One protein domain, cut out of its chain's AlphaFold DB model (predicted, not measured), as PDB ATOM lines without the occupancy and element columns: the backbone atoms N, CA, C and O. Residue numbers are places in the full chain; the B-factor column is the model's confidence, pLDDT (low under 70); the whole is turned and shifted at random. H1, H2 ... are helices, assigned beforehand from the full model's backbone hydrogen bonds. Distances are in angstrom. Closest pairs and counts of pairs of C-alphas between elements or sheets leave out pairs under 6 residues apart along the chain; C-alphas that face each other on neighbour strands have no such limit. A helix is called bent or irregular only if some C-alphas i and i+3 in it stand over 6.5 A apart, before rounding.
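What this domain is: This is residues 7 to 81 of the 140 residues of the protein "Synaptobrevin-domain-containing protein" of Absidia repens (UniProt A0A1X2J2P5). Two long helices, H1 and H2, lie side by side as a helical hairpin, and two short helices, H3 and H4, pack at one end of it on the first residues of H1, residues 11 to 15. At the other end H1 turns sharply, with a kink of 92 degrees near residue 29, before the chain folds back through residues 36 to 41 into H2. The printed part has 75 residues with four named helices, in the order H1, H2, H3, H4, and no named strand; its class is all helix. It is only just loose, close to compact, with a radius of gyration of the C-alphas of 13.8 A and spans of 35 by 28 by 24 A.

Where its parts are: H1, residues 11 to 35, begins at C-alpha 11, (162.363, 188.746, 99.658), and measures 31.1 A from first to last C-alpha. H1 is irregular: C-alphas 27 and 30 are 9.5 A apart, and its line is a rough one. H2, residues 42 to 57, begins at C-alpha 42, (157.077, 202.538, 121.584), and measures 24.0 A. H2 is neither bent nor irregular, but only just: C-alphas 43 and 46 are 6.2 A apart. H3 takes residues 62 to 66. H4, residues 68 to 74, ends at C-alpha 74, (173.185, 189.205, 102.841).

How they stand to each other: H1 is the hub and touches H2, H3 and H4. H1 and H2 form a helical hairpin, running opposite ways at a shallow tilt of 14 degrees; their closest C-alphas are those of Phe 16 and Phe 55, 6.3 A apart. With residues 11 to 15 alone, H1 only just touches H3, with 3 pairs of C-alphas within 8 A; the closest are those of Ala 15 and Leu 64, 6.4 A apart. The same residues alone touch H4, and the closest C-alphas are those of Phe 14 and Ile 71, 7.2 A apart. H1 and H4 run the same way at a steep tilt of 69.5 degrees, only just short of about perpendicular. H3 and H4 meet only through their link, and H2 is apart from both H3 and H4. In H3 the O i to N i+4 pair is within hydrogen-bond range; such pairs number 18 of 21 in H1, 10 of 12 in H2 and 1 of 3 in H4, where 2 of 4 O i to N i+3 pairs are within range.

The domain as a whole: The two C-alphas farthest apart are those of Pro 37 and Gly 60, 37.1 A. The printed part has no cut. The links H2 to H3 and H3 to H4 are tight, H1 to H2 is short, and no link is long. The mean pLDDT of the printed part is 77.2, and residues 59 to 81, which include H3 and H4, are under 70.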
ATOM      1  N   SER A   7     154.599 181.514 101.875       79.44
ATOM      2  CA  SER A   7     154.082 182.099 100.631       79.44
ATOM      3  C   SER A   7     154.647 183.485 100.312       79.44
ATOM      4  O   SER A   7     154.708 183.861  99.141       79.44
ATOM      5  N   PHE A   8     155.089 184.250 101.315       77.69
ATOM      6  CA  PHE A   8     155.723 185.557 101.101       77.69
ATOM      7  C   PHE A   8     157.142 185.438 100.531       77.69
ATOM      8  O   PHE A   8     157.715 186.422 100.041       77.69
ATOM      9  N   GLY A   9     157.724 184.238 100.593       79.62
ATOM     10  CA  GLY A   9     159.131 184.011 100.321       79.62
ATOM     11  C   GLY A   9     160.034 184.843 101.237       79.62
ATOM     12  O   GLY A   9     159.607 185.520 102.169       79.62
ATOM     13  N   ARG A  10     161.339 184.826 100.961       76.75
ATOM     14  CA  ARG A  10     162.318 185.554 101.793       76.75
ATOM     15  C   ARG A  10     162.449 187.027 101.413       76.75
ATOM     16  O   ARG A  10     162.843 187.847 102.227       76.75
ATOM     17  N   ARG A  11     162.110 187.395 100.178       77.19
ATOM     18  CA  ARG A  11     162.363 188.746  99.658       77.19
ATOM     19  C   ARG A  11     161.557 189.818 100.396       77.19
ATOM     20  O   ARG A  11     162.113 190.849 100.762       77.19
ATOM     21  N   VAL A  12     160.268 189.569 100.626       83.56
ATOM     22  CA  VAL A  12     159.358 190.553 101.230       83.56
ATOM     23  C   VAL A  12     159.689 190.822 102.707       83.56
ATOM     24  O   VAL A  12     159.886 191.992 103.045       83.56
ATOM     25  N   PRO A  13     159.865 189.805 103.575       86.06
ATOM     26  CA  PRO A  13     160.216 190.023 104.981       86.06
ATOM     27  C   PRO A  13     161.561 190.733 105.173       86.06
ATOM     28  O   PRO A  13     161.694 191.598 106.037       86.06
ATOM     29  N   PHE A  14     162.562 190.415 104.347       83.56
ATOM     30  CA  PHE A  14     163.865 191.081 104.415       83.56
ATOM     31  C   PHE A  14     163.786 192.546 103.980       83.56
ATOM     32  O   PHE A  14     164.337 193.408 104.661       83.56
ATOM     33  N   ALA A  15     163.065 192.841 102.894       83.81
ATOM     34  CA  ALA A  15     162.854 194.218 102.453       83.81
ATOM     35  C   ALA A  15     162.104 195.042 103.512       83.81
ATOM     36  O   ALA A  15     162.487 196.179 103.787       83.81
ATOM     37  N   PHE A  16     161.101 194.443 104.163       88.06
ATOM     38  CA  PHE A  16     160.415 195.038 105.307       88.06
ATOM     39  C   PHE A  16     161.386 195.359 106.450       88.06
ATOM     40  O   PHE A  16     161.418 196.490 106.930       88.06
ATOM     41  N   LEU A  17     162.206 194.392 106.878       88.38
ATOM     42  CA  LEU A  17     163.151 194.588 107.982       88.38
ATOM     43  C   LEU A  17     164.219 195.641 107.668       88.38
ATOM     44  O   LEU A  17     164.592 196.408 108.557       88.38
ATOM     45  N   GLN A  18     164.699 195.692 106.425       85.38
ATOM     46  CA  GLN A  18     165.668 196.690 105.989       85.38
ATOM     47  C   GLN A  18     165.060 198.098 106.017       85.38
ATOM     48  O   GLN A  18     165.627 198.986 106.651       85.38
ATOM     49  N   ASP A  19     163.876 198.292 105.422       88.00
ATOM     50  CA  ASP A  19     163.182 199.587 105.454       88.00
ATOM     51  C   ASP A  19     162.864 200.020 106.893       88.00
ATOM     52  O   ASP A  19     163.028 201.190 107.254       88.00
ATOM     53  N   LEU A  20     162.478 199.065 107.745       90.56
ATOM     54  CA  LEU A  20     162.228 199.313 109.156       90.56
ATOM     55  C   LEU A  20     163.492 199.801 109.881       90.56
ATOM     56  O   LEU A  20     163.430 200.784 110.620       90.56
ATOM     57  N   LYS A  21     164.632 199.135 109.662       87.62
ATOM     58  CA  LYS A  21     165.934 199.514 110.229       87.62
ATOM     59  C   LYS A  21     166.315 200.931 109.812       87.62
ATOM     60  O   LYS A  21     166.676 201.737 110.667       87.62
ATOM     61  N   ASP A  22     166.198 201.245 108.526       88.88
ATOM     62  CA  ASP A  22     166.601 202.544 107.989       88.88
ATOM     63  C   ASP A  22     165.715 203.668 108.541       88.88
ATOM     64  O   ASP A  22     166.219 204.692 109.007       88.88
ATOM     65  N   LYS A  23     164.395 203.450 108.610       90.19
ATOM     66  CA  LYS A  23     163.459 204.396 109.241       90.19
ATOM     67  C   LYS A  23     163.723 204.565 110.731       90.19
ATOM     68  O   LYS A  23     163.670 205.685 111.233       90.19
ATOM     69  N   PHE A  24     164.004 203.478 111.442       90.88
ATOM     70  CA  PHE A  24     164.273 203.519 112.876       90.88
ATOM     71  C   PHE A  24     165.536 204.330 113.180       90.88
ATOM     72  O   PHE A  24     165.505 205.248 114.000       90.88
ATOM     73  N   LEU A  25     166.625 204.047 112.462       89.19
ATOM     74  CA  LEU A  25     167.888 204.768 112.600       89.19
ATOM     75  C   LEU A  25     167.777 206.223 112.146       89.19
ATOM     76  O   LEU A  25     168.385 207.087 112.766       89.19
ATOM     77  N   SER A  26     166.979 206.516 111.117       89.75
ATOM     78  CA  SER A  26     166.698 207.893 110.702       89.75
ATOM     79  C   SER A  26     165.885 208.664 111.745       89.75
ATOM     80  O   SER A  26     166.120 209.855 111.927       89.75
ATOM     81  N   THR A  27     164.952 208.005 112.437       88.94
ATOM     82  CA  THR A  27     164.067 208.659 113.416       88.94
ATOM     83  C   THR A  27     164.777 208.926 114.741       88.94
ATOM     84  O   THR A  27     164.604 209.989 115.334       88.94
ATOM     85  N   TYR A  28     165.563 207.966 115.228       87.38
ATOM     86  CA  TYR A  28     166.146 208.034 116.570       87.38
ATOM     87  C   TYR A  28     167.662 208.239 116.575       87.38
ATOM     88  O   TYR A  28     168.213 208.649 117.593       87.38
ATOM     89  N   GLY A  29     168.353 207.987 115.465       86.56
ATOM     90  CA  GLY A  29     169.811 207.919 115.447       86.56
ATOM     91  C   GLY A  29     170.345 206.683 116.184       86.56
ATOM     92  O   GLY A  29     169.627 205.980 116.897       86.56
ATOM     93  N   ARG A  30     171.639 206.395 116.010       83.56
ATOM     94  CA  ARG A  30     172.285 205.226 116.639       83.56
ATOM     95  C   ARG A  30     172.425 205.368 118.154       83.56
ATOM     96  O   ARG A  30     172.287 204.383 118.868       83.56
ATOM     97  N   GLU A  31     172.679 206.580 118.632       78.06
ATOM     98  CA  GLU A  31     172.946 206.848 120.046       78.06
ATOM     99  C   GLU A  31     171.690 206.643 120.909       78.06
ATOM    100  O   GLU A  31     171.689 205.838 121.839       78.06
ATOM    101  N   ARG A  32     170.569 207.285 120.551       79.50
ATOM    102  CA  ARG A  32     169.304 207.137 121.286       79.50
ATOM    103  C   ARG A  32     168.770 205.708 121.233       79.50
ATOM    104  O   ARG A  32     168.196 205.244 122.212       79.50
ATOM    105  N   ALA A  33     168.969 205.012 120.114       78.81
ATOM    106  CA  ALA A  33     168.607 203.604 119.979       78.81
ATOM    107  C   ALA A  33     169.358 202.702 120.975       78.81
ATOM    108  O   ALA A  33     168.780 201.731 121.456       78.81
ATOM    109  N   LEU A  34     170.615 203.027 121.298       80.19
ATOM    110  CA  LEU A  34     171.455 202.228 122.193       80.19
ATOM    111  C   LEU A  34     171.147 202.469 123.680       80.19
ATOM    112  O   LEU A  34     171.286 201.561 124.494       80.19
ATOM    113  N   HIS A  35     170.724 203.685 124.029       79.81
ATOM    114  CA  HIS A  35     170.532 204.117 125.419       79.81
ATOM    115  C   HIS A  35     169.062 204.235 125.844       79.81
ATOM    116  O   HIS A  35     168.774 204.706 126.945       79.81
ATOM    117  N   SER A  36     168.115 203.835 124.991       78.06
ATOM    118  CA  SER A  36     166.696 203.952 125.322       78.06
ATOM    119  C   SER A  36     166.286 202.957 126.420       78.06
ATOM    120  O   SER A  36     166.596 201.768 126.309       78.06
ATOM    121  N   PRO A  37     165.560 203.402 127.464       78.06
ATOM    122  CA  PRO A  37     164.980 202.490 128.441       78.06
ATOM    123  C   PRO A  37     163.928 201.579 127.779       78.06
ATOM    124  O   PRO A  37     163.405 201.910 126.709       78.06
ATOM    125  N   PRO A  38     163.556 200.447 128.407       74.00
ATOM    126  CA  PRO A  38     162.474 199.597 127.914       74.00
ATOM    127  C   PRO A  38     161.212 200.413 127.597       74.00
ATOM    128  O   PRO A  38     160.824 201.282 128.374       74.00
ATOM    129  N   TYR A  39     160.583 200.143 126.449       73.56
ATOM    130  CA  TYR A  39     159.429 200.886 125.910       73.56
ATOM    131  C   TYR A  39     159.676 202.365 125.558       73.56
ATOM    132  O   TYR A  39     158.758 203.035 125.089       73.56
ATOM    133  N   GLY A  40     160.902 202.878 125.682       77.25
ATOM    134  CA  GLY A  40     161.234 204.279 125.400       77.25
ATOM    135  C   GLY A  40     161.087 204.705 123.933       77.25
ATOM    136  O   GLY A  40     161.183 205.894 123.635       77.25
ATOM    137  N   LEU A  41     160.833 203.757 123.021       84.25
ATOM    138  CA  LEU A  41     160.655 203.974 121.577       84.25
ATOM    139  C   LEU A  41     159.331 203.388 121.058       84.25
ATOM    140  O   LEU A  41     159.198 203.094 119.870       84.25
ATOM    141  N   ASN A  42     158.339 203.200 121.937       83.81
ATOM    142  CA  ASN A  42     157.077 202.538 121.584       83.81
ATOM    143  C   ASN A  42     156.272 203.275 120.504       83.81
ATOM    144  O   ASN A  42     155.455 202.665 119.819       83.81
ATOM    145  N   GLU A  43     156.506 204.570 120.303       85.44
ATOM    146  CA  GLU A  43     155.866 205.356 119.240       85.44
ATOM    147  C   GLU A  43     156.178 204.815 117.838       85.44
ATOM    148  O   GLU A  43     155.355 204.922 116.924       85.44
ATOM    149  N   PHE A  44     157.323 204.142 117.685       89.50
ATOM    150  CA  PHE A  44     157.709 203.501 116.437       89.50
ATOM    151  C   PHE A  44     156.792 202.335 116.046       89.50
ATOM    152  O   PHE A  44     156.742 201.962 114.876       89.50
ATOM    153  N   SER A  45     156.000 201.795 116.981       89.12
ATOM    154  CA  SER A  45     154.996 200.754 116.703       89.12
ATOM    155  C   SER A  45     154.039 201.136 115.568       89.12
ATOM    156  O   SER A  45     153.691 200.292 114.743       89.12
ATOM    157  N   ARG A  46     153.678 202.422 115.452       90.00
ATOM    158  CA  ARG A  46     152.835 202.931 114.358       90.00
ATOM    159  C   ARG A  46     153.524 202.805 113.001       90.00
ATOM    160  O   ARG A  46     152.879 202.491 112.003       90.00
ATOM    161  N   VAL A  47     154.837 203.030 112.965       89.81
ATOM    162  CA  VAL A  47     155.654 202.871 111.756       89.81
ATOM    163  C   VAL A  47     155.763 201.395 111.389       89.81
ATOM    164  O   VAL A  47     155.573 201.059 110.224       89.81
ATOM    165  N   VAL A  48     155.993 200.523 112.379       91.69
ATOM    166  CA  VAL A  48     156.026 199.062 112.194       91.69
ATOM    167  C   VAL A  48     154.719 198.573 111.571       91.69
ATOM    168  O   VAL A  48     154.763 197.910 110.538       91.69
ATOM    169  N   ALA A  49     153.570 198.945 112.141       89.31
ATOM    170  CA  ALA A  49     152.255 198.540 111.644       89.31
ATOM    171  C   ALA A  49     152.013 199.012 110.202       89.31
ATOM    172  O   ALA A  49     151.653 198.216 109.338       89.31
ATOM    173  N   LYS A  50     152.304 200.289 109.918       90.12
ATOM    174  CA  LYS A  50     152.147 200.862 108.576       90.12
ATOM    175  C   LYS A  50     153.031 200.170 107.534       90.12
ATOM    176  O   LYS A  50     152.591 199.945 106.410       90.12
ATOM    177  N   GLN A  51     154.286 199.865 107.875       89.88
ATOM    178  CA  GLN A  51     155.166 199.144 106.953       89.88
ATOM    179  C   GLN A  51     154.711 197.692 106.782       89.88
ATOM    180  O   GLN A  51     154.692 197.207 105.657       89.88
ATOM    181  N   MET A  52     154.273 197.020 107.849       90.25
ATOM    182  CA  MET A  52     153.765 195.649 107.760       90.25
ATOM    183  C   MET A  52     152.618 195.549 106.751       90.25
ATOM    184  O   MET A  52     152.654 194.699 105.865       90.25
ATOM    185  N   GLU A  53     151.648 196.460 106.825       89.19
ATOM    186  CA  GLU A  53     150.534 196.528 105.874       89.19
ATOM    187  C   GLU A  53     151.015 196.807 104.442       89.19
ATOM    188  O   GLU A  53     150.621 196.116 103.505       89.19
ATOM    189  N   TYR A  54     151.926 197.768 104.257       88.19
ATOM    190  CA  TYR A  54     152.472 198.095 102.937       88.19
ATOM    191  C   TYR A  54     153.155 196.893 102.262       88.19
ATOM    192  O   TYR A  54     152.894 196.611 101.090       88.19
ATOM    193  N   PHE A  55     154.008 196.178 102.997       86.69
ATOM    194  CA  PHE A  55     154.747 195.027 102.475       86.69
ATOM    195  C   PHE A  55     153.873 193.772 102.338       86.69
ATOM    196  O   PHE A  55     154.147 192.950 101.466       86.69
ATOM    197  N   SER A  56     152.806 193.650 103.134       86.62
ATOM    198  CA  SER A  56     151.855 192.535 103.030       86.62
ATOM    199  C   SER A  56     150.942 192.659 101.808       86.62
ATOM    200  O   SER A  56     150.625 191.659 101.172       86.62
ATOM    201  N   THR A  57     150.550 193.886 101.452       84.38
ATOM    202  CA  THR A  57     149.548 194.137 100.403       84.38
ATOM    203  C   THR A  57     150.168 194.397  99.024       84.38
ATOM    204  O   THR A  57     149.514 194.172  98.011       84.38
ATOM    205  N   ASN A  58     151.433 194.840  98.944       74.00
ATOM    206  CA  ASN A  58     152.095 195.199  97.677       74.00
ATOM    207  C   ASN A  58     153.470 194.520  97.469       74.00
ATOM    208  O   ASN A  58     154.493 195.205  97.368       74.00
ATOM    209  N   PRO A  59     153.533 193.182  97.309       64.31
ATOM    210  CA  PRO A  59     154.793 192.436  97.153       64.31
ATOM    211  C   PRO A  59     155.577 192.732  95.851       64.31
ATOM    212  O   PRO A  59     156.717 192.276  95.688       64.31
ATOM    213  N   GLY A  60     154.997 193.493  94.915       63.75
ATOM    214  CA  GLY A  60     155.576 193.834  93.608       63.75
ATOM    215  C   GLY A  60     156.059 195.280  93.435       63.75
ATOM    216  O   GLY A  60     156.419 195.646  92.317       63.75
ATOM    217  N   SER A  61     156.050 196.114  94.483       67.19
ATOM    218  CA  SER A  61     156.382 197.542  94.345       67.19
ATOM    219  C   SER A  61     157.830 197.781  93.883       67.19
ATOM    220  O   SER A  61     158.733 196.992  94.166       67.19
ATOM    221  N   ASP A  62     158.089 198.892  93.189       65.19
ATOM    222  CA  ASP A  62     159.433 199.209  92.673       65.19
ATOM    223  C   ASP A  62     160.487 199.350  93.778       65.19
ATOM    224  O   ASP A  62     161.661 199.037  93.581       65.19
ATOM    225  N   ARG A  63     160.060 199.710  94.991       65.56
ATOM    226  CA  ARG A  63     160.926 199.771  96.173       65.56
ATOM    227  C   ARG A  63     161.473 198.389  96.547       65.56
ATOM    228  O   ARG A  63     162.645 198.255  96.874       65.56
ATOM    229  N   LEU A  64     160.657 197.347  96.410       68.06
ATOM    230  CA  LEU A  64     161.066 195.951  96.590       68.06
ATOM    231  C   LEU A  64     162.027 195.461  95.494       68.06
ATOM    232  O   LEU A  64     162.790 194.528  95.740       68.06
ATOM    233  N   LYS A  65     161.996 196.065  94.296       67.38
ATOM    234  CA  LYS A  65     162.968 195.789  93.226       67.38
ATOM    235  C   LYS A  65     164.311 196.467  93.497       67.38
ATOM    236  O   LYS A  65     165.343 195.865  93.241       67.38
ATOM    237  N   GLN A  66     164.317 197.676  94.060       66.62
ATOM    238  CA  GLN A  66     165.554 198.392  94.396       66.62
ATOM    239  C   GLN A  66     166.349 197.692  95.509       66.62
ATOM    240  O   GLN A  66     167.561 197.549  95.409       66.62
ATOM    241  N   VAL A  67     165.660 197.189  96.536       64.44
ATOM    242  CA  VAL A  67     166.290 196.479  97.666       64.44
ATOM    243  C   VAL A  67     166.720 195.043  97.279       64.44
ATOM    244  O   VAL A  67     167.458 194.385  98.007       64.44
ATOM    245  N   HIS A  68     166.311 194.547  96.102       61.34
ATOM    246  CA  HIS A  68     166.622 193.197  95.619       61.34
ATOM    247  C   HIS A  68     168.130 192.935  95.483       61.34
ATOM    248  O   HIS A  68     168.587 191.885  95.930       61.34
ATOM    249  N   GLY A  69     168.887 193.892  94.928       64.56
ATOM    250  CA  GLY A  69     170.326 193.731  94.689       64.56
ATOM    251  C   GLY A  69     171.158 193.672  95.973       64.56
ATOM    252  O   GLY A  69     172.132 192.931  96.043       64.56
ATOM    253  N   GLU A  70     170.748 194.393  97.020       60.03
ATOM    254  CA  GLU A  70     171.446 194.393  98.315       60.03
ATOM    255  C   GLU A  70     171.087 193.170  99.179       60.03
ATOM    256  O   GLU A  70     171.915 192.684  99.949       60.03
ATOM    257  N   ILE A  71     169.865 192.630  99.047       62.72
ATOM    258  CA  ILE A  71     169.413 191.459  99.821       62.72
ATOM    259  C   ILE A  71     170.102 190.167  99.366       62.72
ATOM    260  O   ILE A  71     170.377 189.313 100.213       62.72
ATOM    261  N   GLU A  72     170.392 189.999  98.070       61.53
ATOM    262  CA  GLU A  72     171.050 188.780  97.571       61.53
ATOM    263  C   GLU A  72     172.408 188.532  98.235       61.53
ATOM    264  O   GLU A  72     172.731 187.386  98.536       61.53
ATOM    265  N   GLN A  73     173.147 189.591  98.570       57.19
ATOM    266  CA  GLN A  73     174.473 189.489  99.180       57.19
ATOM    267  C   GLN A  73     174.435 189.135 100.682       57.19
ATOM    268  O   GLN A  73     175.361 188.519 101.201       57.19
ATOM    269  N   VAL A  74     173.356 189.488 101.396       55.50
ATOM    270  CA  VAL A  74     173.185 189.205 102.841       55.50
ATOM    271  C   VAL A  74     172.475 187.860 103.080       55.50
ATOM    272  O   VAL A  74     172.515 187.306 104.185       55.50
ATOM    273  N   LYS A  75     171.853 187.300 102.033       54.09
ATOM    274  CA  LYS A  75     171.121 186.027 102.057       54.09
ATOM    275  C   LYS A  75     171.990 184.852 102.517       54.09
ATOM    276  O   LYS A  75     171.482 184.013 103.255       54.09
ATOM    277  N   ASP A  76     173.272 184.817 102.150       53.44
ATOM    278  CA  ASP A  76     174.169 183.695 102.479       53.44
ATOM    279  C   ASP A  76     174.557 183.632 103.964       53.44
ATOM    280  O   ASP A  76     174.840 182.556 104.486       53.44
ATOM    281  N   VAL A  77     174.507 184.759 104.685       55.06
ATOM    282  CA  VAL A  77     174.873 184.824 106.113       55.06
ATOM    283  C   VAL A  77     173.649 184.661 107.029       55.06
ATOM    284  O   VAL A  77     173.782 184.211 108.165       55.06
ATOM    285  N   MET A  78     172.438 184.985 106.549       55.97
ATOM    286  CA  MET A  78     171.215 185.057 107.372       55.97
ATOM    287  C   MET A  78     170.280 183.839 107.244       55.97
ATOM    288  O   MET A  78     169.094 183.919 107.567       55.97
ATOM    289  N   VAL A  79     170.791 182.688 106.803       53.56
ATOM    290  CA  VAL A  79     170.079 181.406 106.923       53.56
ATOM    291  C   VAL A  79     170.637 180.660 108.130       53.56
ATOM    292  O   VAL A  79     171.605 179.909 108.043       53.56
ATOM    293  N   HIS A  80     170.028 180.870 109.291       52.88
ATOM    294  CA  HIS A  80     170.124 179.926 110.400       52.88
ATOM    295  C   HIS A  80     168.700 179.556 110.801       52.88
ATOM    296  O   HIS A  80     167.908 180.427 111.156       52.88
ATOM    297  N   ASN A  81     168.370 178.271 110.653       48.97
ATOM    298  CA  ASN A  81     167.034 177.721 110.858       48.97
ATOM    299  C   ASN A  81     166.443 178.160 112.207       48.97
ATOM    300  O   ASN A  81     167.095 178.030 113.246       48.97
TER     301      ASN A  81